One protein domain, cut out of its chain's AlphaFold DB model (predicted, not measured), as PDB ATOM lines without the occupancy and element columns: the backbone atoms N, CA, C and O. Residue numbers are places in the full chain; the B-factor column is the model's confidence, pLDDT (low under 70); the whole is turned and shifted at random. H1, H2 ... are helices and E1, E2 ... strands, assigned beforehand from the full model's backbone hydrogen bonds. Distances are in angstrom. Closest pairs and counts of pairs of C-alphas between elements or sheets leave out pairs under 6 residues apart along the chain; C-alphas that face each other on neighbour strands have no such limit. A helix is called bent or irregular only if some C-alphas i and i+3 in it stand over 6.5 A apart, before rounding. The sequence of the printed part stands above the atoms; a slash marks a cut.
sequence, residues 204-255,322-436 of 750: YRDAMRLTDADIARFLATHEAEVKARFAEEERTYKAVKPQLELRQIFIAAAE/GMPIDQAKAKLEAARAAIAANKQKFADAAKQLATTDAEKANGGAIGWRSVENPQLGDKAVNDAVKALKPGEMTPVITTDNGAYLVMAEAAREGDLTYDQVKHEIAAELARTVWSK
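What this domain is: This is residues 204 to 255 and 322 to 436 of the 750 residues of a protein of Deltaproteobacteria bacterium (UniProt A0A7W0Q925). A twisted four-stranded sheet makes one lobe, with H4 and H5 on one face and H7 on the other. Its two long strands, E1 and E4, run on as a bent ribbon to a second lobe of helices, where H8 packs on both arms of the bent helix H2. The printed part has 167 residues, with eight named helices and four named strands in the order H1 H2 H3 E1 H4 H5 H6 E2 H7 E3 E4 H8, class mixed. The sheet order is E2 E1 E4 E3, antiparallel throughout; the whole is compact, radius of gyration of the C-alphas 16.8 A, spanning 49 by 33 by 30 A.

Where its parts are: E1, residues 240 to 252, is 32.7 A long from C-alpha 240 at (-16.608, -29.481, 31.184) and bends by 59 degrees at residue 249. E4, residues 402 to 414, is 34.8 A long and bends by 60 degrees at residue 409. E2 is residues 365 to 370, E3 397 to 399, H5 346 to 353, H6 357 to 361, H1 204 to 207 and H3 234 to 237. H4, residues 325 to 340, measures 21.9 A. H7 is residues 379 to 387. H2, residues 212 to 232, was assigned as one helix by its hydrogen bonds but is bent, C-alphas 221 and 224 being 8.3 A apart; its arms are H2a, 212 to 221, and H2b, 224 to 232. H8, residues 418 to 436, is irregular, with C-alphas 420 and 423 7.6 A apart; it ends at C-alpha 436, (-14.480, -59.571, 26.917).

How they stand to each other: Inner strands E1 and E4 are antiparallel at 164 degrees, with N 249 and O 405 2.8 A apart. Edge strand E2 pairs with E1 through N 246 and O 367, 3.0 A; edge strand E3 forms a hairpin with E4, N 399 and O 402 being 2.9 A apart. Three layers, helices on both faces of the sheet, hold H4 and H5 on one face and H7, over none of the strands, on the other. H5 lies over E1 at a height of 7.9 A over the sheet. H4 and H5, a helical hairpin, only just touch, with 3 pairs of C-alphas within 8 A, closest Ile 339 and Phe 346, 6.2 A. H6 only grazes the sheet with residues 358 to 360. H8 touches H2a about perpendicular at 89 degrees, with residues 422 to 430 alone, closest C-alphas Ile 215 and Ala 427, 5.5 A. It touches H2b, closest C-alphas Val 226 and Ala 426, 5.8 A, and, with residues 431 to 436 alone, H1, closest C-alphas Arg 205 and Ser 435, 4.9 A. H3 and H2b meet only through their link. Every O i to N i+4 pair is within hydrogen-bond range in H2a, H2b, H4, H5 and H6, against 3 of 5 in H7 and 13 of 15 in H8; H1 and H3 are too short for such a pair.

The domain as a whole: The C-alphas farthest apart, Ala 224 and Asp 326, are 49.0 A apart. Residues 256 to 321 are not printed; C-alphas 255 and 322 are 6.8 A apart across the cut. Of the links printed whole, none is long. Residues 255 and 322 have pLDDT under 70.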
ATOM      1  N   TYR A 204     -17.456 -60.648  34.235       96.06
ATOM      2  CA  TYR A 204     -16.018 -60.398  34.322       96.06
ATOM      3  C   TYR A 204     -15.687 -58.910  34.509       96.06
ATOM      4  O   TYR A 204     -14.686 -58.596  35.150       96.06
ATOM      5  N   ARG A 205     -16.503 -57.978  33.993       94.56
ATOM      6  CA  ARG A 205     -16.315 -56.527  34.190       94.56
ATOM      7  C   ARG A 205     -16.520 -56.160  35.656       94.56
ATOM      8  O   ARG A 205     -15.684 -55.456  36.218       94.56
ATOM      9  N   ASP A 206     -17.576 -56.681  36.269       92.25
ATOM     10  CA  ASP A 206     -17.955 -56.362  37.649       92.25
ATOM     11  C   ASP A 206     -17.031 -57.046  38.671       92.25
ATOM     12  O   ASP A 206     -16.741 -56.505  39.742       92.25
ATOM     13  N   ALA A 207     -16.469 -58.205  38.313       92.94
ATOM     14  CA  ALA A 207     -15.410 -58.846  39.084       92.94
ATOM     15  C   ALA A 207     -14.040 -58.139  38.974       92.94
ATOM     16  O   ALA A 207     -13.197 -58.333  39.854       92.94
ATOM     17  N   MET A 208     -13.783 -57.348  37.925       93.94
ATOM     18  CA  MET A 208     -12.448 -56.826  37.598       93.94
ATOM     19  C   MET A 208     -11.878 -55.888  38.674       93.94
ATOM     20  O   MET A 208     -12.539 -54.970  39.158       93.94
ATOM     21  N   ARG A 209     -10.596 -56.071  39.012       91.19
ATOM     22  CA  ARG A 209      -9.842 -55.254  39.973       91.19
ATOM     23  C   ARG A 209      -8.687 -54.550  39.267       91.19
ATOM     24  O   ARG A 209      -7.543 -54.988  39.306       91.19
ATOM     25  N   LEU A 210      -9.045 -53.461  38.590       89.94
ATOM     26  CA  LEU A 210      -8.146 -52.600  37.823       89.94
ATOM     27  C   LEU A 210      -7.346 -51.663  38.744       89.94
ATOM     28  O   LEU A 210      -7.935 -50.969  39.575       89.94
ATOM     29  N   THR A 211      -6.026 -51.599  38.558       90.00
ATOM     30  CA  THR A 211      -5.122 -50.679  39.272       90.00
ATOM     31  C   THR A 211      -4.513 -49.625  38.339       90.00
ATOM     32  O   THR A 211      -4.488 -49.791  37.118       90.00
ATOM     33  N   ASP A 212      -3.937 -48.563  38.909       87.69
ATOM     34  CA  ASP A 212      -3.236 -47.505  38.161       87.69
ATOM     35  C   ASP A 212      -2.100 -48.063  37.270       87.69
ATOM     36  O   ASP A 212      -1.860 -47.577  36.163       87.69
ATOM     37  N   ALA A 213      -1.441 -49.140  37.715       91.38
ATOM     38  CA  ALA A 213      -0.405 -49.842  36.954       91.38
ATOM     39  C   ALA A 213      -0.975 -50.668  35.784       91.38
ATOM     40  O   ALA A 213      -0.305 -50.844  34.765       91.38
ATOM     41  N   ASP A 214      -2.216 -51.148  35.896       94.56
ATOM     42  CA  ASP A 214      -2.922 -51.798  34.791       94.56
ATOM     43  C   ASP A 214      -3.368 -50.780  33.738       94.56
ATOM     44  O   ASP A 214      -3.184 -51.021  32.548       94.56
ATOM     45  N   ILE A 215      -3.857 -49.607  34.158       93.81
ATOM     46  CA  ILE A 215      -4.211 -48.499  33.252       93.81
ATOM     47  C   ILE A 215      -2.973 -48.034  32.471       93.81
ATOM     48  O   ILE A 215      -3.029 -47.871  31.251       93.81
ATOM     49  N   ALA A 216      -1.829 -47.883  33.148       94.25
ATOM     50  CA  ALA A 216      -0.558 -47.557  32.501       94.25
ATOM     51  C   ALA A 216      -0.087 -48.653  31.520       94.25
ATOM     52  O   ALA A 216       0.418 -48.332  30.443       94.25
ATOM     53  N   ARG A 217      -0.290 -49.939  31.850       95.38
ATOM     54  CA  ARG A 217       0.003 -51.063  30.941       95.38
ATOM     55  C   ARG A 217      -0.904 -51.053  29.708       95.38
ATOM     56  O   ARG A 217      -0.396 -51.251  28.611       95.38
ATOM     57  N   PHE A 218      -2.204 -50.803  29.876       96.19
ATOM     58  CA  PHE A 218      -3.155 -50.726  28.765       96.19
ATOM     59  C   PHE A 218      -2.815 -49.565  27.821       96.19
ATOM     60  O   PHE A 218      -2.717 -49.773  26.615       96.19
ATOM     61  N   LEU A 219      -2.524 -48.374  28.363       95.81
ATOM     62  CA  LEU A 219      -2.044 -47.223  27.584       95.81
ATOM     63  C   LEU A 219      -0.819 -47.557  26.728       95.81
ATOM     64  O   LEU A 219      -0.764 -47.163  25.566       95.81
ATOM     65  N   ALA A 220       0.150 -48.290  27.281       95.50
ATOM     66  CA  ALA A 220       1.389 -48.630  26.587       95.50
ATOM     67  C   ALA A 220       1.203 -49.591  25.394       95.50
ATOM     68  O   ALA A 220       2.098 -49.675  24.555       95.50
ATOM     69  N   THR A 221       0.074 -50.307  25.301       94.62
ATOM     70  CA  THR A 221      -0.217 -51.242  24.196       94.62
ATOM     71  C   THR A 221      -1.402 -50.834  23.314       94.62
ATOM     72  O   THR A 221      -1.412 -51.201  22.143       94.62
ATOM     73  N   HIS A 222      -2.347 -50.037  23.824       96.31
ATOM     74  CA  HIS A 222      -3.593 -49.648  23.142       96.31
ATOM     75  C   HIS A 222      -3.706 -48.128  22.893       96.31
ATOM     76  O   HIS A 222      -4.797 -47.618  22.642       96.31
ATOM     77  N   GLU A 223      -2.601 -47.369  22.943       95.88
ATOM     78  CA  GLU A 223      -2.615 -45.897  22.814       95.88
ATOM     79  C   GLU A 223      -3.379 -45.386  21.572       95.88
ATOM     80  O   GLU A 223      -4.022 -44.339  21.618       95.88
ATOM     81  N   ALA A 224      -3.339 -46.133  20.463       97.06
ATOM     82  CA  ALA A 224      -4.061 -45.802  19.236       97.06
ATOM     83  C   ALA A 224      -5.592 -45.851  19.408       97.06
ATOM     84  O   ALA A 224      -6.286 -44.966  18.914       97.06
ATOM     85  N   GLU A 225      -6.114 -46.835  20.144       95.50
ATOM     86  CA  GLU A 225      -7.546 -46.964  20.450       95.50
ATOM     87  C   GLU A 225      -7.993 -45.886  21.441       95.50
ATOM     88  O   GLU A 225      -9.033 -45.263  21.251       95.50
ATOM     89  N   VAL A 226      -7.158 -45.577  22.440       96.88
ATOM     90  CA  VAL A 226      -7.395 -44.479  23.395       96.88
ATOM     91  C   VAL A 226      -7.443 -43.121  22.670       96.88
ATOM     92  O   VAL A 226      -8.289 -42.282  22.983       96.88
ATOM     93  N   LYS A 227      -6.591 -42.902  21.655       96.81
ATOM     94  CA  LYS A 227      -6.617 -41.702  20.791       96.81
ATOM     95  C   LYS A 227      -7.823 -41.664  19.856       96.81
ATOM     96  O   LYS A 227      -8.428 -40.605  19.711       96.81
ATOM     97  N   ALA A 228      -8.185 -42.793  19.243       97.12
ATOM     98  CA  ALA A 228      -9.381 -42.890  18.410       97.12
ATOM     99  C   ALA A 228     -10.637 -42.556  19.227       97.12
ATOM    100  O   ALA A 228     -11.431 -41.714  18.818       97.12
ATOM    101  N   ARG A 229     -10.751 -43.120  20.436       94.81
ATOM    102  CA  ARG A 229     -11.882 -42.878  21.330       94.81
ATOM    103  C   ARG A 229     -11.984 -41.421  21.787       94.81
ATOM    104  O   ARG A 229     -13.072 -40.855  21.768       94.81
ATOM    105  N   PHE A 230     -10.858 -40.774  22.100       94.69
ATOM    106  CA  PHE A 230     -10.837 -39.333  22.379       94.69
ATOM    107  C   PHE A 230     -11.369 -38.490  21.205       94.69
ATOM    108  O   PHE A 230     -12.062 -37.503  21.433       94.69
ATOM    109  N   ALA A 231     -11.068 -38.876  19.959       94.56
ATOM    110  CA  ALA A 231     -11.557 -38.178  18.771       94.56
ATOM    111  C   ALA A 231     -13.053 -38.435  18.495       94.56
ATOM    112  O   ALA A 231     -13.755 -37.518  18.075       94.56
ATOM    113  N   GLU A 232     -13.562 -39.642  18.768       94.62
ATOM    114  CA  GLU A 232     -15.006 -39.940  18.743       94.62
ATOM    115  C   GLU A 232     -15.781 -39.103  19.773       94.62
ATOM    116  O   GLU A 232     -16.872 -38.604  19.492       94.62
ATOM    117  N   GLU A 233     -15.214 -38.942  20.970       92.06
ATOM    118  CA  GLU A 233     -15.871 -38.328  22.126       92.06
ATOM    119  C   GLU A 233     -15.437 -36.877  22.389       92.06
ATOM    120  O   GLU A 233     -15.757 -36.335  23.445       92.06
ATOM    121  N   GLU A 234     -14.774 -36.197  21.440       89.25
ATOM    122  CA  GLU A 234     -14.194 -34.856  21.660       89.25
ATOM    123  C   GLU A 234     -15.223 -33.854  22.221       89.25
ATOM    124  O   GLU A 234     -14.908 -33.043  23.092       89.25
ATOM    125  N   ARG A 235     -16.489 -33.952  21.783       90.31
ATOM    126  CA  ARG A 235     -17.601 -33.103  22.248       90.31
ATOM    127  C   ARG A 235     -17.937 -33.289  23.736       90.31
ATOM    128  O   ARG A 235     -18.443 -32.358  24.353       90.31
ATOM    129  N   THR A 236     -17.674 -34.463  24.305       89.00
ATOM    130  CA  THR A 236     -17.856 -34.774  25.737       89.00
ATOM    131  C   THR A 236     -16.800 -34.077  26.601       89.00
ATOM    132  O   THR A 236     -17.040 -33.804  27.775       89.00
ATOM    133  N   TYR A 237     -15.656 -33.732  26.006       90.69
ATOM    134  CA  TYR A 237     -14.518 -33.086  26.661       90.69
ATOM    135  C   TYR A 237     -14.459 -31.561  26.446       90.69
ATOM    136  O   TYR A 237     -13.464 -30.932  26.803       90.69
ATOM    137  N   LYS A 238     -15.518 -30.950  25.890       91.69
ATOM    138  CA  LYS A 238     -15.672 -29.488  25.760       91.69
ATOM    139  C   LYS A 238     -16.521 -28.905  26.883       91.69
ATOM    140  O   LYS A 238     -17.503 -29.520  27.293       91.69
ATOM    141  N   ALA A 239     -16.186 -27.689  27.315       91.38
ATOM    142  CA  ALA A 239     -16.933 -26.917  28.314       91.38
ATOM    143  C   ALA A 239     -17.311 -27.722  29.582       91.38
ATOM    144  O   ALA A 239     -18.400 -27.566  30.142       91.38
ATOM    145  N   VAL A 240     -16.410 -28.599  30.032       92.38
ATOM    146  CA  VAL A 240     -16.608 -29.481  31.184       92.38
ATOM    147  C   VAL A 240     -16.767 -28.628  32.445       92.38
ATOM    148  O   VAL A 240     -15.926 -27.781  32.754       92.38
ATOM    149  N   LYS A 241     -17.858 -28.847  33.187       92.75
ATOM    150  CA  LYS A 241     -18.088 -28.208  34.493       92.75
ATOM    151  C   LYS A 241     -16.965 -28.539  35.493       92.75
ATOM    152  O   LYS A 241     -16.346 -29.591  35.342       92.75
ATOM    153  N   PRO A 242     -16.760 -27.729  36.550       93.88
ATOM    154  CA  PRO A 242     -15.779 -28.017  37.593       93.88
ATOM    155  C   PRO A 242     -15.883 -29.447  38.135       93.88
ATOM    156  O   PRO A 242     -16.922 -29.865  38.662       93.88
ATOM    157  N   GLN A 243     -14.790 -30.193  38.002       94.62
ATOM    158  CA  GLN A 243     -14.633 -31.559  38.484       94.62
ATOM    159  C   GLN A 243     -13.386 -31.679  39.364       94.62
ATOM    160  O   GLN A 243     -12.352 -31.072  39.082       94.62
ATOM    161  N   LEU A 244     -13.479 -32.518  40.394       94.56
ATOM    162  CA  LEU A 244     -12.349 -32.957  41.211       94.56
ATOM    163  C   LEU A 244     -12.066 -34.433  40.935       94.56
ATOM    164  O   LEU A 244     -12.997 -35.229  40.813       94.56
ATOM    165  N   GLU A 245     -10.794 -34.806  40.865       94.38
ATOM    166  CA  GLU A 245     -10.365 -36.202  40.915       94.38
ATOM    167  C   GLU A 245     -10.303 -36.622  42.381       94.38
ATOM    168  O   GLU A 245      -9.565 -36.018  43.158       94.38
ATOM    169  N   LEU A 246     -11.119 -37.598  42.783       94.81
ATOM    170  CA  LEU A 246     -11.290 -37.950  44.192       94.81
ATOM    171  C   LEU A 246     -10.718 -39.333  44.527       94.81
ATOM    172  O   LEU A 246     -10.837 -40.291  43.755       94.81
ATOM    173  N   ARG A 247     -10.166 -39.442  45.738       94.94
ATOM    174  CA  ARG A 247      -9.718 -40.693  46.362       94.94
ATOM    175  C   ARG A 247     -10.277 -40.777  47.786       94.94
ATOM    176  O   ARG A 247     -10.218 -39.788  48.513       94.94
ATOM    177  N   GLN A 248     -10.823 -41.924  48.193       94.81
ATOM    178  CA  GLN A 248     -11.400 -42.135  49.530       94.81
ATOM    179  C   GLN A 248     -10.759 -43.279  50.319       94.81
ATOM    180  O   GLN A 248     -10.133 -44.175  49.758       94.81
ATOM    181  N   ILE A 249     -10.959 -43.230  51.634       95.94
ATOM    182  CA  ILE A 249     -10.912 -44.385  52.524       95.94
ATOM    183  C   ILE A 249     -12.256 -44.434  53.252       95.94
ATOM    184  O   ILE A 249     -12.561 -43.545  54.051       95.94
ATOM    185  N   PHE A 250     -13.049 -45.463  52.980       95.19
ATOM    186  CA  PHE A 250     -14.304 -45.763  53.655       95.19
ATOM    187  C   PHE A 250     -14.146 -46.997  54.546       95.19
ATOM    188  O   PHE A 250     -13.784 -48.086  54.091       95.19
ATOM    189  N   ILE A 251     -14.449 -46.825  55.831       94.69
ATOM    190  CA  ILE A 251     -14.533 -47.902  56.814       94.69
ATOM    191  C   ILE A 251     -15.997 -48.028  57.230       94.69
ATOM    192  O   ILE A 251     -16.514 -47.152  57.924       94.69
ATOM    193  N   ALA A 252     -16.658 -49.108  56.819       92.00
ATOM    194  CA  ALA A 252     -18.059 -49.350  57.142       92.00
ATOM    195  C   ALA A 252     -18.286 -49.452  58.658       92.00
ATOM    196  O   ALA A 252     -17.439 -49.975  59.395       92.00
ATOM    197  N   ALA A 253     -19.450 -48.990  59.115       88.31
ATOM    198  CA  ALA A 253     -19.934 -49.267  60.460       88.31
ATOM    199  C   ALA A 253     -20.065 -50.786  60.663       88.31
ATOM    200  O   ALA A 253     -20.390 -51.516  59.729       88.31
ATOM    201  N   ALA A 254     -19.788 -51.273  61.873       82.19
ATOM    202  CA  ALA A 254     -20.062 -52.666  62.212       82.19
ATOM    203  C   ALA A 254     -21.580 -52.904  62.263       82.19
ATOM    204  O   ALA A 254     -22.288 -52.154  62.940       82.19
ATOM    205  N   GLU A 255     -22.062 -53.956  61.596       69.69
ATOM    206  CA  GLU A 255     -23.454 -54.405  61.724       69.69
ATOM    207  C   GLU A 255     -23.797 -54.649  63.213       69.69
ATOM    208  O   GLU A 255     -23.014 -55.295  63.923       69.69
ATOM    209  N   GLY A 322     -17.216 -54.459  58.925       69.69
ATOM    210  CA  GLY A 322     -17.161 -53.110  59.488       69.69
ATOM    211  C   GLY A 322     -16.417 -52.999  60.820       69.69
ATOM    212  O   GLY A 322     -15.719 -53.911  61.265       69.69
ATOM    213  N   MET A 323     -16.514 -51.822  61.428       84.31
ATOM    214  CA  MET A 323     -15.826 -51.435  62.659       84.31
ATOM    215  C   MET A 323     -16.703 -50.443  63.445       84.31
ATOM    216  O   MET A 323     -17.373 -49.622  62.816       84.31
ATOM    217  N   PRO A 324     -16.724 -50.462  64.795       90.06
ATOM    218  CA  PRO A 324     -17.423 -49.435  65.568       90.06
ATOM    219  C   PRO A 324     -16.987 -48.028  65.142       90.06
ATOM    220  O   PRO A 324     -15.790 -47.775  64.988       90.06
ATOM    221  N   ILE A 325     -17.952 -47.123  64.943       89.00
ATOM    222  CA  ILE A 325     -17.738 -45.854  64.226       89.00
ATOM    223  C   ILE A 325     -16.633 -45.001  64.877       89.00
ATOM    224  O   ILE A 325     -15.805 -44.438  64.164       89.00
ATOM    225  N   ASP A 326     -16.518 -44.986  66.208       89.25
ATOM    226  CA  ASP A 326     -15.431 -44.286  66.911       89.25
ATOM    227  C   ASP A 326     -14.039 -44.890  66.654       89.25
ATOM    228  O   ASP A 326     -13.055 -44.158  66.526       89.25
ATOM    229  N   GLN A 327     -13.932 -46.216  66.519       91.38
ATOM    230  CA  GLN A 327     -12.671 -46.883  66.168       91.38
ATOM    231  C   GLN A 327     -12.304 -46.631  64.701       91.38
ATOM    232  O   GLN A 327     -11.136 -46.389  64.386       91.38
ATOM    233  N   ALA A 328     -13.299 -46.648  63.812       91.75
ATOM    234  CA  ALA A 328     -13.136 -46.311  62.402       91.75
ATOM    235  C   ALA A 328     -12.653 -44.856  62.250       91.75
ATOM    236  O   ALA A 328     -11.653 -44.592  61.580       91.75
ATOM    237  N   LYS A 329     -13.285 -43.930  62.979       94.88
ATOM    238  CA  LYS A 329     -12.906 -42.516  63.068       94.88
ATOM    239  C   LYS A 329     -11.482 -42.325  63.586       94.88
ATOM    240  O   LYS A 329     -10.701 -41.610  62.963       94.88
ATOM    241  N   ALA A 330     -11.120 -42.989  64.685       94.62
ATOM    242  CA  ALA A 330      -9.781 -42.906  65.266       94.62
ATOM    243  C   ALA A 330      -8.691 -43.405  64.298       94.62
ATOM    244  O   ALA A 330      -7.644 -42.768  64.171       94.62
ATOM    245  N   LYS A 331      -8.947 -44.500  63.565       94.69
ATOM    246  CA  LYS A 331      -8.037 -44.989  62.515       94.69
ATOM    247  C   LYS A 331      -7.898 -44.003  61.358       94.69
ATOM    248  O   LYS A 331      -6.780 -43.775  60.902       94.69
ATOM    249  N   LEU A 332      -8.999 -43.411  60.891       95.69
ATOM    250  CA  LEU A 332      -8.952 -42.457  59.785       95.69
ATOM    251  C   LEU A 332      -8.306 -41.121  60.174       95.69
ATOM    252  O   LEU A 332      -7.564 -40.585  59.358       95.69
ATOM    253  N   GLU A 333      -8.485 -40.603  61.394       96.56
ATOM    254  CA  GLU A 333      -7.763 -39.390  61.827       96.56
ATOM    255  C   GLU A 333      -6.260 -39.676  62.008       96.56
ATOM    256  O   GLU A 333      -5.427 -38.856  61.622       96.56
ATOM    257  N   ALA A 334      -5.882 -40.867  62.490       95.00
ATOM    258  CA  ALA A 334      -4.480 -41.293  62.517       95.00
ATOM    259  C   ALA A 334      -3.878 -41.412  61.100       95.00
ATOM    260  O   ALA A 334      -2.756 -40.959  60.865       95.00
ATOM    261  N   ALA A 335      -4.630 -41.964  60.140       94.38
ATOM    262  CA  ALA A 335      -4.225 -42.035  58.737       94.38
ATOM    263  C   ALA A 335      -4.096 -40.639  58.110       94.38
ATOM    264  O   ALA A 335      -3.064 -40.323  57.525       94.38
ATOM    265  N   ARG A 336      -5.098 -39.775  58.300       96.06
ATOM    266  CA  ARG A 336      -5.125 -38.376  57.855       96.06
ATOM    267  C   ARG A 336      -3.936 -37.583  58.395       96.06
ATOM    268  O   ARG A 336      -3.274 -36.887  57.629       96.06
ATOM    269  N   ALA A 337      -3.602 -37.743  59.676       95.31
ATOM    270  CA  ALA A 337      -2.420 -37.136  60.283       95.31
ATOM    271  C   ALA A 337      -1.101 -37.690  59.705       95.31
ATOM    272  O   ALA A 337      -0.160 -36.930  59.484       95.31
ATOM    273  N   ALA A 338      -1.022 -38.995  59.417       94.12
ATOM    274  CA  ALA A 338       0.151 -39.601  58.782       94.12
ATOM    275  C   ALA A 338       0.341 -39.144  57.322       94.12
ATOM    276  O   ALA A 338       1.475 -38.893  56.911       94.12
ATOM    277  N   ILE A 339      -0.752 -38.988  56.567       93.94
ATOM    278  CA  ILE A 339      -0.753 -38.488  55.184       93.94
ATOM    279  C   ILE A 339      -0.375 -37.001  55.159       93.94
ATOM    280  O   ILE A 339       0.549 -36.624  54.444       93.94
ATOM    281  N   ALA A 340      -0.985 -36.170  56.012       92.06
ATOM    282  CA  ALA A 340      -0.641 -34.750  56.141       92.06
ATOM    283  C   ALA A 340       0.819 -34.520  56.588       92.06
ATOM    284  O   ALA A 340       1.430 -33.515  56.234       92.06
ATOM    285  N   ALA A 341       1.403 -35.466  57.330       93.00
ATOM    286  CA  ALA A 341       2.818 -35.467  57.704       93.00
ATOM    287  C   ALA A 341       3.752 -36.104  56.649       93.00
ATOM    288  O   ALA A 341       4.929 -36.315  56.945       93.00
ATOM    289  N   ASN A 342       3.251 -36.448  55.453       89.69
ATOM    290  CA  ASN A 342       3.968 -37.149  54.375       89.69
ATOM    291  C   ASN A 342       4.621 -38.491  54.788       89.69
ATOM    292  O   ASN A 342       5.572 -38.948  54.157       89.69
ATOM    293  N   LYS A 343       4.111 -39.150  55.839       92.75
ATOM    294  CA  LYS A 343       4.639 -40.431  56.353       92.75
ATOM    295  C   LYS A 343       4.065 -41.659  55.643       92.75
ATOM    296  O   LYS A 343       4.668 -42.725  55.699       92.75
ATOM    297  N   GLN A 344       2.906 -41.523  55.001       92.50
ATOM    298  CA  GLN A 344       2.234 -42.576  54.239       92.50
ATOM    299  C   GLN A 344       1.445 -41.939  53.088       92.50
ATOM    300  O   GLN A 344       0.855 -40.876  53.268       92.50
ATOM    301  N   LYS A 345       1.411 -42.573  51.910       93.06
ATOM    302  CA  LYS A 345       0.561 -42.115  50.799       93.06
ATOM    303  C   LYS A 345      -0.896 -42.484  51.059       93.06
ATOM    304  O   LYS A 345      -1.175 -43.556  51.598       93.06
ATOM    305  N   PHE A 346      -1.824 -41.657  50.582       94.12
ATOM    306  CA  PHE A 346      -3.261 -41.914  50.702       94.12
ATOM    307  C   PHE A 346      -3.654 -43.288  50.127       94.12
ATOM    308  O   PHE A 346      -4.325 -44.068  50.797       94.12
ATOM    309  N   ALA A 347      -3.153 -43.640  48.937       91.75
ATOM    310  CA  ALA A 347      -3.438 -44.929  48.302       91.75
ATOM    311  C   ALA A 347      -2.912 -46.151  49.083       91.75
ATOM    312  O   ALA A 347      -3.478 -47.238  48.979       91.75
ATOM    313  N   ASP A 348      -1.856 -45.988  49.886       92.75
ATOM    314  CA  ASP A 348      -1.316 -47.066  50.721       92.75
ATOM    315  C   ASP A 348      -2.066 -47.176  52.058       92.75
ATOM    316  O   ASP A 348      -2.259 -48.280  52.563       92.75
ATOM    317  N   ALA A 349      -2.595 -46.062  52.574       93.25
ATOM    318  CA  ALA A 349      -3.566 -46.074  53.666       93.25
ATOM    319  C   ALA A 349      -4.895 -46.729  53.238       93.25
ATOM    320  O   ALA A 349      -5.434 -47.547  53.982       93.25
ATOM    321  N   ALA A 350      -5.392 -46.444  52.028       93.06
ATOM    322  CA  ALA A 350      -6.604 -47.057  51.482       93.06
ATOM    323  C   ALA A 350      -6.485 -48.591  51.380       93.06
ATOM    324  O   ALA A 350      -7.343 -49.304  51.895       93.06
ATOM    325  N   LYS A 351      -5.369 -49.105  50.834       91.88
ATOM    326  CA  LYS A 351      -5.046 -50.550  50.790       91.88
ATOM    327  C   LYS A 351      -5.101 -51.238  52.161       91.88
ATOM    328  O   LYS A 351      -5.446 -52.414  52.232       91.88
ATOM    329  N   GLN A 352      -4.731 -50.529  53.230       91.69
ATOM    330  CA  GLN A 352      -4.692 -51.057  54.600       91.69
ATOM    331  C   GLN A 352      -6.036 -50.956  55.335       91.69
ATOM    332  O   GLN A 352      -6.333 -51.805  56.174       91.69
ATOM    333  N   LEU A 353      -6.801 -49.885  55.092       93.25
ATOM    334  CA  LEU A 353      -7.891 -49.459  55.976       93.25
ATOM    335  C   LEU A 353      -9.288 -49.548  55.362       93.25
ATOM    336  O   LEU A 353     -10.236 -49.730  56.124       93.25
ATOM    337  N   ALA A 354      -9.430 -49.423  54.040       92.62
ATOM    338  CA  ALA A 354     -10.735 -49.462  53.383       92.62
ATOM    339  C   ALA A 354     -11.462 -50.786  53.664       92.62
ATOM    340  O   ALA A 354     -10.836 -51.844  53.721       92.62
ATOM    341  N   THR A 355     -12.787 -50.769  53.808       91.50
ATOM    342  CA  THR A 355     -13.547 -52.007  54.046       91.50
ATOM    343  C   THR A 355     -13.601 -52.891  52.799       91.50
ATOM    344  O   THR A 355     -13.351 -54.094  52.897       91.50
ATOM    345  N   THR A 356     -13.905 -52.321  51.627       85.75
ATOM    346  CA  THR A 356     -14.144 -53.113  50.407       85.75
ATOM    347  C   THR A 356     -12.843 -53.487  49.694       85.75
ATOM    348  O   THR A 356     -11.935 -52.673  49.543       85.75
ATOM    349  N   ASP A 357     -12.755 -54.717  49.183       83.62
ATOM    350  CA  ASP A 357     -11.567 -55.173  48.444       83.62
ATOM    351  C   ASP A 357     -11.412 -54.515  47.062       83.62
ATOM    352  O   ASP A 357     -10.360 -54.631  46.440       83.62
ATOM    353  N   ALA A 358     -12.448 -53.837  46.557       80.25
ATOM    354  CA  ALA A 358     -12.350 -53.030  45.341       80.25
ATOM    355  C   ALA A 358     -11.577 -51.732  45.619       80.25
ATOM    356  O   ALA A 358     -10.628 -51.409  44.906       80.25
ATOM    357  N   GLU A 359     -11.929 -51.056  46.714       87.06
ATOM    358  CA  GLU A 359     -11.275 -49.835  47.181       87.06
ATOM    359  C   GLU A 359      -9.847 -50.099  47.682       87.06
ATOM    360  O   GLU A 359      -8.939 -49.314  47.417       87.06
ATOM    361  N   LYS A 360      -9.590 -51.253  48.319       88.81
ATOM    362  CA  LYS A 360      -8.210 -51.682  48.610       88.81
ATOM    363  C   LYS A 360      -7.403 -51.864  47.322       88.81
ATOM    364  O   LYS A 360      -6.291 -51.354  47.234       88.81
ATOM    365  N   ALA A 361      -7.947 -52.573  46.327       84.00
ATOM    366  CA  ALA A 361      -7.220 -52.909  45.102       84.00
ATOM    367  C   ALA A 361      -6.813 -51.669  44.287       84.00
ATOM    368  O   ALA A 361      -5.659 -51.567  43.876       84.00
ATOM    369  N   ASN A 362      -7.720 -50.702  44.106       85.31
ATOM    370  CA  ASN A 362      -7.419 -49.452  43.397       85.31
ATOM    371  C   ASN A 362      -6.821 -48.347  44.299       85.31
ATOM    372  O   ASN A 362      -6.617 -47.217  43.854       85.31
ATOM    373  N   GLY A 363      -6.551 -48.651  45.574       89.19
ATOM    374  CA  GLY A 363      -6.020 -47.695  46.543       89.19
ATOM    375  C   GLY A 363      -6.929 -46.482  46.762       89.19
ATOM    376  O   GLY A 363      -6.425 -45.366  46.858       89.19
ATOM    377  N   GLY A 364      -8.247 -46.667  46.797       90.69
ATOM    378  CA  GLY A 364      -9.221 -45.623  47.114       90.69
ATOM    379  C   GLY A 364      -9.746 -44.810  45.931       90.69
ATOM    380  O   GLY A 364     -10.508 -43.871  46.149       90.69
ATOM    381  N   ALA A 365      -9.316 -45.087  44.697       90.19
ATOM    382  CA  ALA A 365      -9.605 -44.223  43.551       90.19
ATOM    383  C   ALA A 365     -11.108 -44.186  43.199       90.19
ATOM    384  O   ALA A 365     -11.713 -45.214  42.890       90.19
ATOM    385  N   ILE A 366     -11.695 -42.985  43.186       89.25
ATOM    386  CA  ILE A 366     -13.061 -42.717  42.698       89.25
ATOM    387  C   ILE A 366     -13.017 -42.184  41.254       89.25
ATOM    388  O   ILE A 366     -13.938 -42.418  40.460       89.25
ATOM    389  N   GLY A 367     -11.933 -41.476  40.918       89.31
ATOM    390  CA  GLY A 367     -11.767 -40.739  39.669       89.31
ATOM    391  C   GLY A 367     -12.510 -39.403  39.689       89.31
ATOM    392  O   GLY A 367     -12.876 -38.885  40.747       89.31
ATOM    393  N   TRP A 368     -12.737 -38.840  38.506       92.00
ATOM    394  CA  TRP A 368     -13.349 -37.524  38.338       92.00
ATOM    395  C   TRP A 368     -14.823 -37.490  38.765       92.00
ATOM    396  O   TRP A 368     -15.609 -38.389  38.448       92.00
ATOM    397  N   ARG A 369     -15.210 -36.444  39.502       93.94
ATOM    398  CA  ARG A 369     -16.578 -36.183  39.980       93.94
ATOM    399  C   ARG A 369     -16.918 -34.699  39.892       93.94
ATOM    400  O   ARG A 369     -16.066 -33.850  40.133       93.94
ATOM    401  N   SER A 370     -18.172 -34.390  39.556       92.00
ATOM    402  CA  SER A 370     -18.681 -33.012  39.486       92.00
ATOM    403  C   SER A 370     -18.710 -32.367  40.871       92.00
ATOM    404  O   SER A 370     -19.237 -32.961  41.810       92.00
ATOM    405  N   VAL A 371     -18.221 -31.129  40.984       90.31
ATOM    406  CA  VAL A 371     -18.313 -30.338  42.225       90.31
ATOM    407  C   VAL A 371     -19.775 -30.054  42.594       90.31
ATOM    408  O   VAL A 371     -20.124 -30.046  43.770       90.31
ATOM    409  N   GLU A 372     -20.667 -29.879  41.615       88.12
ATOM    410  CA  GLU A 372     -22.095 -29.644  41.887       88.12
ATOM    411  C   GLU A 372     -22.772 -30.868  42.529       88.12
ATOM    412  O   GLU A 372     -23.583 -30.727  43.448       88.12
ATOM    413  N   ASN A 373     -22.437 -32.069  42.046       87.94
ATOM    414  CA  ASN A 373     -23.047 -33.330  42.458       87.94
ATOM    415  C   ASN A 373     -22.046 -34.502  42.328       87.94
ATOM    416  O   ASN A 373     -21.988 -35.135  41.269       87.94
ATOM    417  N   PRO A 374     -21.256 -34.800  43.377       87.69
ATOM    418  CA  PRO A 374     -20.199 -35.812  43.305       87.69
ATOM    419  C   PRO A 374     -20.666 -37.254  43.590       87.69
ATOM    420  O   PRO A 374     -19.884 -38.186  43.412       87.69
ATOM    421  N   GLN A 375     -21.933 -37.455  43.974       89.56
ATOM    422  CA  GLN A 375     -22.613 -38.756  44.129       89.56
ATOM    423  C   GLN A 375     -21.893 -39.799  45.018       89.56
ATOM    424  O   GLN A 375     -21.970 -41.002  44.780       89.56
ATOM    425  N   LEU A 376     -21.245 -39.357  46.098       87.62
ATOM    426  CA  LEU A 376     -20.441 -40.173  47.026       87.62
ATOM    427  C   LEU A 376     -21.264 -40.989  48.050       87.62
ATOM    428  O   LEU A 376     -20.833 -41.187  49.183       87.62
ATOM    429  N   GLY A 377     -22.478 -41.411  47.688       83.38
ATOM    430  CA  GLY A 377     -23.400 -42.184  48.540       83.38
ATOM    431  C   GLY A 377     -24.057 -41.414  49.699       83.38
ATOM    432  O   GLY A 377     -25.240 -41.603  49.951       83.38
ATOM    433  N   ASP A 378     -23.335 -40.507  50.360       90.62
ATOM    434  CA  ASP A 378     -23.782 -39.820  51.579       90.62
ATOM    435  C   ASP A 378     -23.800 -38.288  51.420       90.62
ATOM    436  O   ASP A 378     -22.892 -37.698  50.830       90.62
ATOM    437  N   LYS A 379     -24.831 -37.603  51.938       90.81
ATOM    438  CA  LYS A 379     -24.971 -36.143  51.803       90.81
ATOM    439  C   LYS A 379     -23.854 -35.363  52.510       90.81
ATOM    440  O   LYS A 379     -23.374 -34.382  51.947       90.81
ATOM    441  N   ALA A 380     -23.424 -35.775  53.702       91.56
ATOM    442  CA  ALA A 380     -22.369 -35.084  54.444       91.56
ATOM    443  C   ALA A 380     -21.016 -35.201  53.726       91.56
ATOM    444  O   ALA A 380     -20.278 -34.221  53.630       91.56
ATOM    445  N   VAL A 381     -20.734 -36.371  53.145       92.31
ATOM    446  CA  VAL A 381     -19.542 -36.604  52.313       92.31
ATOM    447  C   VAL A 381     -19.614 -35.781  51.022       92.31
ATOM    448  O   VAL A 381     -18.657 -35.087  50.680       92.31
ATOM    449  N   ASN A 382     -20.772 -35.775  50.348       92.62
ATOM    450  CA  ASN A 382     -21.013 -34.965  49.151       92.62
ATOM    451  C   ASN A 382     -20.868 -33.456  49.392       92.62
ATOM    452  O   ASN A 382     -20.398 -32.758  48.501       92.62
ATOM    453  N   ASP A 383     -21.285 -32.934  50.548       91.81
ATOM    454  CA  ASP A 383     -21.163 -31.507  50.861       91.81
ATOM    455  C   ASP A 383     -19.738 -31.123  51.295       91.81
ATOM    456  O   ASP A 383     -19.267 -30.045  50.938       91.81
ATOM    457  N   ALA A 384     -19.019 -32.007  51.994       91.25
ATOM    458  CA  ALA A 384     -17.649 -31.747  52.436       91.25
ATOM    459  C   ALA A 384     -16.637 -31.643  51.282       91.25
ATOM    460  O   ALA A 384     -15.715 -30.830  51.354       91.25
ATOM    461  N   VAL A 385     -16.800 -32.424  50.205       93.38
ATOM    462  CA  VAL A 385     -15.862 -32.381  49.065       93.38
ATOM    463  C   VAL A 385     -15.990 -31.117  48.205       93.38
ATOM    464  O   VAL A 385     -15.042 -30.767  47.510       93.38
ATOM    465  N   LYS A 386     -17.113 -30.387  48.281       90.38
ATOM    466  CA  LYS A 386     -17.388 -29.188  47.453       90.38
ATOM    467  C   LYS A 386     -16.421 -28.030  47.684       90.38
ATOM    468  O   LYS A 386     -16.305 -27.159  46.829       90.38
ATOM    469  N   ALA A 387     -15.770 -28.002  48.844       84.81
ATOM    470  CA  ALA A 387     -14.842 -26.950  49.245       84.81
ATOM    471  C   ALA A 387     -13.357 -27.350  49.120       84.81
ATOM    472  O   ALA A 387     -12.493 -26.527  49.428       84.81
ATOM    473  N   LEU A 388     -13.052 -28.586  48.701       92.44
ATOM    474  CA  LEU A 388     -11.677 -29.078  48.585       92.44
ATOM    475  C   LEU A 388     -10.960 -28.494  47.366       92.44
ATOM    476  O   LEU A 388     -11.510 -28.426  46.267       92.44
ATOM    477  N   LYS A 389      -9.680 -28.174  47.549       92.19
ATOM    478  CA  LYS A 389      -8.713 -27.935  46.469       92.19
ATOM    479  C   LYS A 389      -7.817 -29.168  46.269       92.19
ATOM    480  O   LYS A 389      -7.709 -29.988  47.181       92.19
ATOM    481  N   PRO A 390      -7.124 -29.300  45.123       93.94
ATOM    482  CA  PRO A 390      -6.118 -30.344  44.925       93.94
ATOM    483  C   PRO A 390      -5.086 -30.390  46.062       93.94
ATOM    484  O   PRO A 390      -4.525 -29.363  46.444       93.94
ATOM    485  N   GLY A 391      -4.856 -31.583  46.608       91.69
ATOM    486  CA  GLY A 391      -4.015 -31.838  47.780       91.69
ATOM    487  C   GLY A 391      -4.713 -31.686  49.140       91.69
ATOM    488  O   GLY A 391      -4.129 -32.066  50.154       91.69
ATOM    489  N   GLU A 392      -5.945 -31.167  49.203       93.50
ATOM    490  CA  GLU A 392      -6.702 -31.044  50.456       93.50
ATOM    491  C   GLU A 392      -7.489 -32.333  50.775       93.50
ATOM    492  O   GLU A 392      -8.005 -33.025  49.892       93.50
ATOM    493  N   MET A 393      -7.597 -32.643  52.073       94.81
ATOM    494  CA  MET A 393      -8.386 -33.754  52.620       94.81
ATOM    495  C   MET A 393      -9.543 -33.230  53.472       94.81
ATOM    496  O   MET A 393      -9.381 -32.256  54.213       94.81
ATOM    497  N   THR A 394     -10.677 -33.933  53.459       95.12
ATOM    498  CA  THR A 394     -11.778 -33.696  54.403       95.12
ATOM    499  C   THR A 394     -11.311 -33.874  55.861       95.12
ATOM    500  O   THR A 394     -10.300 -34.537  56.117       95.12
ATOM    501  N   PRO A 395     -12.035 -33.343  56.867       93.94
ATOM    502  CA  PRO A 395     -12.062 -33.984  58.190       93.94
ATOM    503  C   PRO A 395     -12.571 -35.431  58.064       93.94
ATOM    504  O   PRO A 395     -13.144 -35.793  57.034       93.94
ATOM    505  N   VAL A 396     -12.416 -36.265  59.094       95.62
ATOM    506  CA  VAL A 396     -13.079 -37.577  59.075       95.62
ATOM    507  C   VAL A 396     -14.575 -37.416  59.332       95.62
ATOM    508  O   VAL A 396     -15.000 -36.903  60.369       95.62
ATOM    509  N   ILE A 397     -15.372 -37.874  58.370       94.69
ATOM    510  CA  ILE A 397     -16.831 -37.765  58.360       94.69
ATOM    511  C   ILE A 397     -17.399 -39.090  58.853       94.69
ATOM    512  O   ILE A 397     -17.081 -40.137  58.302       94.69
ATOM    513  N   THR A 398     -18.229 -39.058  59.892       93.75
ATOM    514  CA  THR A 398     -18.902 -40.243  60.442       93.75
ATOM    515  C   THR A 398     -20.397 -40.153  60.199       93.75
ATOM    516  O   THR A 398     -21.007 -39.158  60.592       93.75
ATOM    517  N   THR A 399     -20.968 -41.181  59.580       91.19
ATOM    518  CA  THR A 399     -22.396 -41.302  59.256       91.19
ATOM    519  C   THR A 399     -22.857 -42.730  59.566       91.19
ATOM    520  O   THR A 399     -22.031 -43.578  59.906       91.19
ATOM    521  N   ASP A 400     -24.155 -43.020  59.473       87.88
ATOM    522  CA  ASP A 400     -24.707 -44.330  59.860       87.88
ATOM    523  C   ASP A 400     -24.110 -45.497  59.044       87.88
ATOM    524  O   ASP A 400     -24.028 -46.626  59.523       87.88
ATOM    525  N   ASN A 401     -23.610 -45.208  57.837       86.44
ATOM    526  CA  ASN A 401     -22.915 -46.168  56.977       86.44
ATOM    527  C   ASN A 401     -21.478 -46.481  57.440       86.44
ATOM    528  O   ASN A 401     -20.935 -47.528  57.083       86.44
ATOM    529  N   GLY A 402     -20.828 -45.588  58.196       91.31
ATOM    530  CA  GLY A 402     -19.432 -45.731  58.622       91.31
ATOM    531  C   GLY A 402     -18.645 -44.421  58.690       91.31
ATOM    532  O   GLY A 402     -19.197 -43.332  58.839       91.31
ATOM    533  N   ALA A 403     -17.319 -44.529  58.598       94.75
ATOM    534  CA  ALA A 403     -16.399 -43.398  58.602       94.75
ATOM    535  C   ALA A 403     -15.718 -43.224  57.234       94.75
ATOM    536  O   ALA A 403     -15.251 -44.192  56.634       94.75
ATOM    537  N   TYR A 404     -15.625 -41.976  56.776       95.62
ATOM    538  CA  TYR A 404     -15.083 -41.581  55.479       95.62
ATOM    539  C   TYR A 404     -13.948 -40.568  55.647       95.62
ATOM    540  O   TYR A 404     -14.043 -39.617  56.428       95.62
ATOM    541  N   LEU A 405     -12.902 -40.732  54.843       96.38
ATOM    542  CA  LEU A 405     -11.868 -39.737  54.582       96.38
ATOM    543  C   LEU A 405     -11.752 -39.578  53.065       96.38
ATOM    544  O   LEU A 405     -11.577 -40.582  52.381       96.38
ATOM    545  N   VAL A 406     -11.833 -38.356  52.535       96.44
ATOM    546  CA  VAL A 406     -11.728 -38.098  51.087       96.44
ATOM    547  C   VAL A 406     -10.652 -37.050  50.813       96.44
ATOM    548  O   VAL A 406     -10.497 -36.095  51.575       96.44
ATOM    549  N   MET A 407      -9.908 -37.230  49.724       95.06
ATOM    550  CA  MET A 407      -8.896 -36.309  49.207       95.06
ATOM    551  C   MET A 407      -9.237 -35.921  47.769       95.06
ATOM    552  O   MET A 407      -9.672 -36.773  46.991       95.06
ATOM    553  N   ALA A 408      -9.002 -34.658  47.414       95.81
ATOM    554  CA  ALA A 408      -8.970 -34.229  46.021       95.81
ATOM    555  C   ALA A 408      -7.530 -34.311  45.500       95.81
ATOM    556  O   ALA A 408      -6.638 -33.659  46.038       95.81
ATOM    557  N   GLU A 409      -7.281 -35.118  44.472       93.12
ATOM    558  CA  GLU A 409      -5.947 -35.298  43.882       93.12
ATOM    559  C   GLU A 409      -5.660 -34.214  42.834       93.12
ATOM    560  O   GLU A 409      -4.574 -33.636  42.813       93.12
ATOM    561  N   ALA A 410      -6.664 -33.880  42.019       92.94
ATOM    562  CA  ALA A 410      -6.595 -32.886  40.952       92.94
ATOM    563  C   ALA A 410      -7.947 -32.171  40.747       92.94
ATOM    564  O   ALA A 410      -8.976 -32.586  41.281       92.94
ATOM    565  N   ALA A 411      -7.939 -31.087  39.967       93.56
ATOM    566  CA  ALA A 411      -9.125 -30.328  39.563       93.56
ATOM    567  C   ALA A 411      -9.073 -30.037  38.055       93.56
ATOM    568  O   ALA A 411      -7.987 -29.805  37.519       93.56
ATOM    569  N   ARG A 412     -10.226 -30.041  37.376       92.81
ATOM    570  CA  ARG A 412     -10.344 -29.705  35.948       92.81
ATOM    571  C   ARG A 412     -11.673 -29.024  35.623       92.81
ATOM    572  O   ARG A 412     -12.693 -29.318  36.240       92.81
ATOM    573  N   GLU A 413     -11.648 -28.149  34.627       93.00
ATOM    574  CA  GLU A 413     -12.804 -27.458  34.048       93.00
ATOM    575  C   GLU A 413     -12.473 -27.007  32.614       93.00
ATOM    576  O   GLU A 413     -11.304 -26.990  32.224       93.00
ATOM    577  N   GLY A 414     -13.488 -26.628  31.835       92.75
ATOM    578  CA  GLY A 414     -13.320 -26.117  30.473       92.75
ATOM    579  C   GLY A 414     -13.072 -27.211  29.432       92.75
ATOM    580  O   GLY A 414     -13.642 -28.297  29.509       92.75
ATOM    581  N   ASP A 415     -12.260 -26.903  28.422       92.81
ATOM    582  CA  ASP A 415     -11.920 -27.834  27.343       92.81
ATOM    583  C   ASP A 415     -10.722 -28.705  27.745       92.81
ATOM    584  O   ASP A 415      -9.631 -28.194  28.009       92.81
ATOM    585  N   LEU A 416     -10.914 -30.024  27.772       93.56
ATOM    586  CA  LEU A 416      -9.884 -30.982  28.170       93.56
ATOM    587  C   LEU A 416      -9.110 -31.510  26.955       93.56
ATOM    588  O   LEU A 416      -9.676 -31.856  25.918       93.56
ATOM    589  N   THR A 417      -7.793 -31.606  27.107       94.56
ATOM    590  CA  THR A 417      -6.881 -32.189  26.114       94.56
ATOM    591  C   THR A 417      -6.729 -33.699  26.306       94.56
ATOM    592  O   THR A 417      -6.927 -34.215  27.407       94.56
ATOM    593  N   TYR A 418      -6.296 -34.408  25.254       93.75
ATOM    594  CA  TYR A 418      -6.016 -35.850  25.294       93.75
ATOM    595  C   TYR A 418      -5.173 -36.264  26.512       93.75
ATOM    596  O   TYR A 418      -5.520 -37.209  27.219       93.75
ATOM    597  N   ASP A 419      -4.099 -35.529  26.819       93.75
ATOM    598  CA  ASP A 419      -3.208 -35.852  27.937       93.75
ATOM    599  C   ASP A 419      -3.872 -35.766  29.321       93.75
ATOM    600  O   ASP A 419      -3.431 -36.463  30.236       93.75
ATOM    601  N   GLN A 420      -4.951 -34.986  29.466       91.44
ATOM    602  CA  GLN A 420      -5.741 -34.867  30.700       91.44
ATOM    603  C   GLN A 420      -6.803 -35.970  30.859       91.44
ATOM    604  O   GLN A 420      -7.308 -36.153  31.965       91.44
ATOM    605  N   VAL A 421      -7.160 -36.695  29.787       94.44
ATOM    606  CA  VAL A 421      -8.242 -37.706  29.800       94.44
ATOM    607  C   VAL A 421      -7.806 -39.111  29.374       94.44
ATOM    608  O   VAL A 421      -8.524 -40.076  29.625       94.44
ATOM    609  N   LYS A 422      -6.610 -39.284  28.797       94.56
ATOM    610  CA  LYS A 422      -6.110 -40.585  28.309       94.56
ATOM    611  C   LYS A 422      -6.148 -41.705  29.355       94.56
ATOM    612  O   LYS A 422      -6.432 -42.840  28.999       94.56
ATOM    613  N   HIS A 423      -5.910 -41.404  30.636       92.06
ATOM    614  CA  HIS A 423      -5.979 -42.397  31.718       92.06
ATOM    615  C   HIS A 423      -7.421 -42.813  32.058       92.06
ATOM    616  O   HIS A 423      -7.653 -43.968  32.402       92.06
ATOM    617  N   GLU A 424      -8.390 -41.909  31.913       91.12
ATOM    618  CA  GLU A 424      -9.821 -42.173  32.110       91.12
ATOM    619  C   GLU A 424     -10.362 -43.048  30.971       91.12
ATOM    620  O   GLU A 424     -10.878 -44.138  31.225       91.12
ATOM    621  N   ILE A 425     -10.110 -42.644  29.721       94.88
ATOM    622  CA  ILE A 425     -10.464 -43.401  28.508       94.88
ATOM    623  C   ILE A 425      -9.805 -44.786  28.525       94.88
ATOM    624  O   ILE A 425     -10.467 -45.796  28.294       94.88
ATOM    625  N   ALA A 426      -8.511 -44.867  28.850       95.94
ATOM    626  CA  ALA A 426      -7.816 -46.145  28.972       95.94
ATOM    627  C   ALA A 426      -8.391 -47.028  30.083       95.94
ATOM    628  O   ALA A 426      -8.440 -48.239  29.911       95.94
ATOM    629  N   ALA A 427      -8.855 -46.464  31.201       93.56
ATOM    630  CA  ALA A 427      -9.492 -47.244  32.255       93.56
ATOM    631  C   ALA A 427     -10.879 -47.775  31.844       93.56
ATOM    632  O   ALA A 427     -11.295 -48.834  32.319       93.56
ATOM    633  N   GLU A 428     -11.623 -47.069  30.992       93.19
ATOM    634  CA  GLU A 428     -12.900 -47.551  30.447       93.19
ATOM    635  C   GLU A 428     -12.704 -48.600  29.340       93.19
ATOM    636  O   GLU A 428     -13.307 -49.679  29.393       93.19
ATOM    637  N   LEU A 429     -11.797 -48.338  28.395       95.75
ATOM    638  CA  LEU A 429     -11.432 -49.290  27.348       95.75
ATOM    639  C   LEU A 429     -10.818 -50.563  27.945       95.75
ATOM    640  O   LEU A 429     -11.272 -51.649  27.601       95.75
ATOM    641  N   ALA A 430      -9.901 -50.464  28.916       95.81
ATOM    642  CA  ALA A 430      -9.338 -51.624  29.612       95.81
ATOM    643  C   ALA A 430     -10.422 -52.499  30.256       95.81
ATOM    644  O   ALA A 430     -10.399 -53.717  30.095       95.81
ATOM    645  N   ARG A 431     -11.413 -51.900  30.937       94.62
ATOM    646  CA  ARG A 431     -12.542 -52.657  31.510       94.62
ATOM    647  C   ARG A 431     -13.341 -53.397  30.441       94.62
ATOM    648  O   ARG A 431     -13.734 -54.534  30.672       94.62
ATOM    649  N   THR A 432     -13.557 -52.771  29.288       94.50
ATOM    650  CA  THR A 432     -14.376 -53.316  28.193       94.50
ATOM    651  C   THR A 432     -13.638 -54.394  27.389       94.50
ATOM    652  O   THR A 432     -14.201 -55.448  27.095       94.50
ATOM    653  N   VAL A 433     -12.364 -54.164  27.063       95.56
ATOM    654  CA  VAL A 433     -11.508 -55.094  26.312       95.56
ATOM    655  C   VAL A 433     -11.146 -56.303  27.173       95.56
ATOM    656  O   VAL A 433     -11.312 -57.444  26.738       95.56
ATOM    657  N   TRP A 434     -10.709 -56.092  28.418       96.50
ATOM    658  CA  TRP A 434     -10.261 -57.191  29.275       96.50
ATOM    659  C   TRP A 434     -11.393 -58.003  29.900       96.50
ATOM    660  O   TRP A 434     -11.157 -59.168  30.212       96.50
ATOM    661  N   SER A 435     -12.615 -57.472  30.049       96.19
ATOM    662  CA  SER A 435     -13.743 -58.311  30.479       96.19
ATOM    663  C   SER A 435     -14.218 -59.239  29.361       96.19
ATOM    664  O   SER A 435     -14.430 -60.425  29.612       96.19
ATOM    665  N   LYS A 436     -14.277 -58.741  28.114       95.88
ATOM    666  CA  LYS A 436     -14.480 -59.571  26.917       95.88
ATOM    667  C   LYS A 436     -13.405 -60.646  26.801       95.88
ATOM    668  O   LYS A 436     -13.723 -61.819  26.662       95.88
TER     669      LYS A 436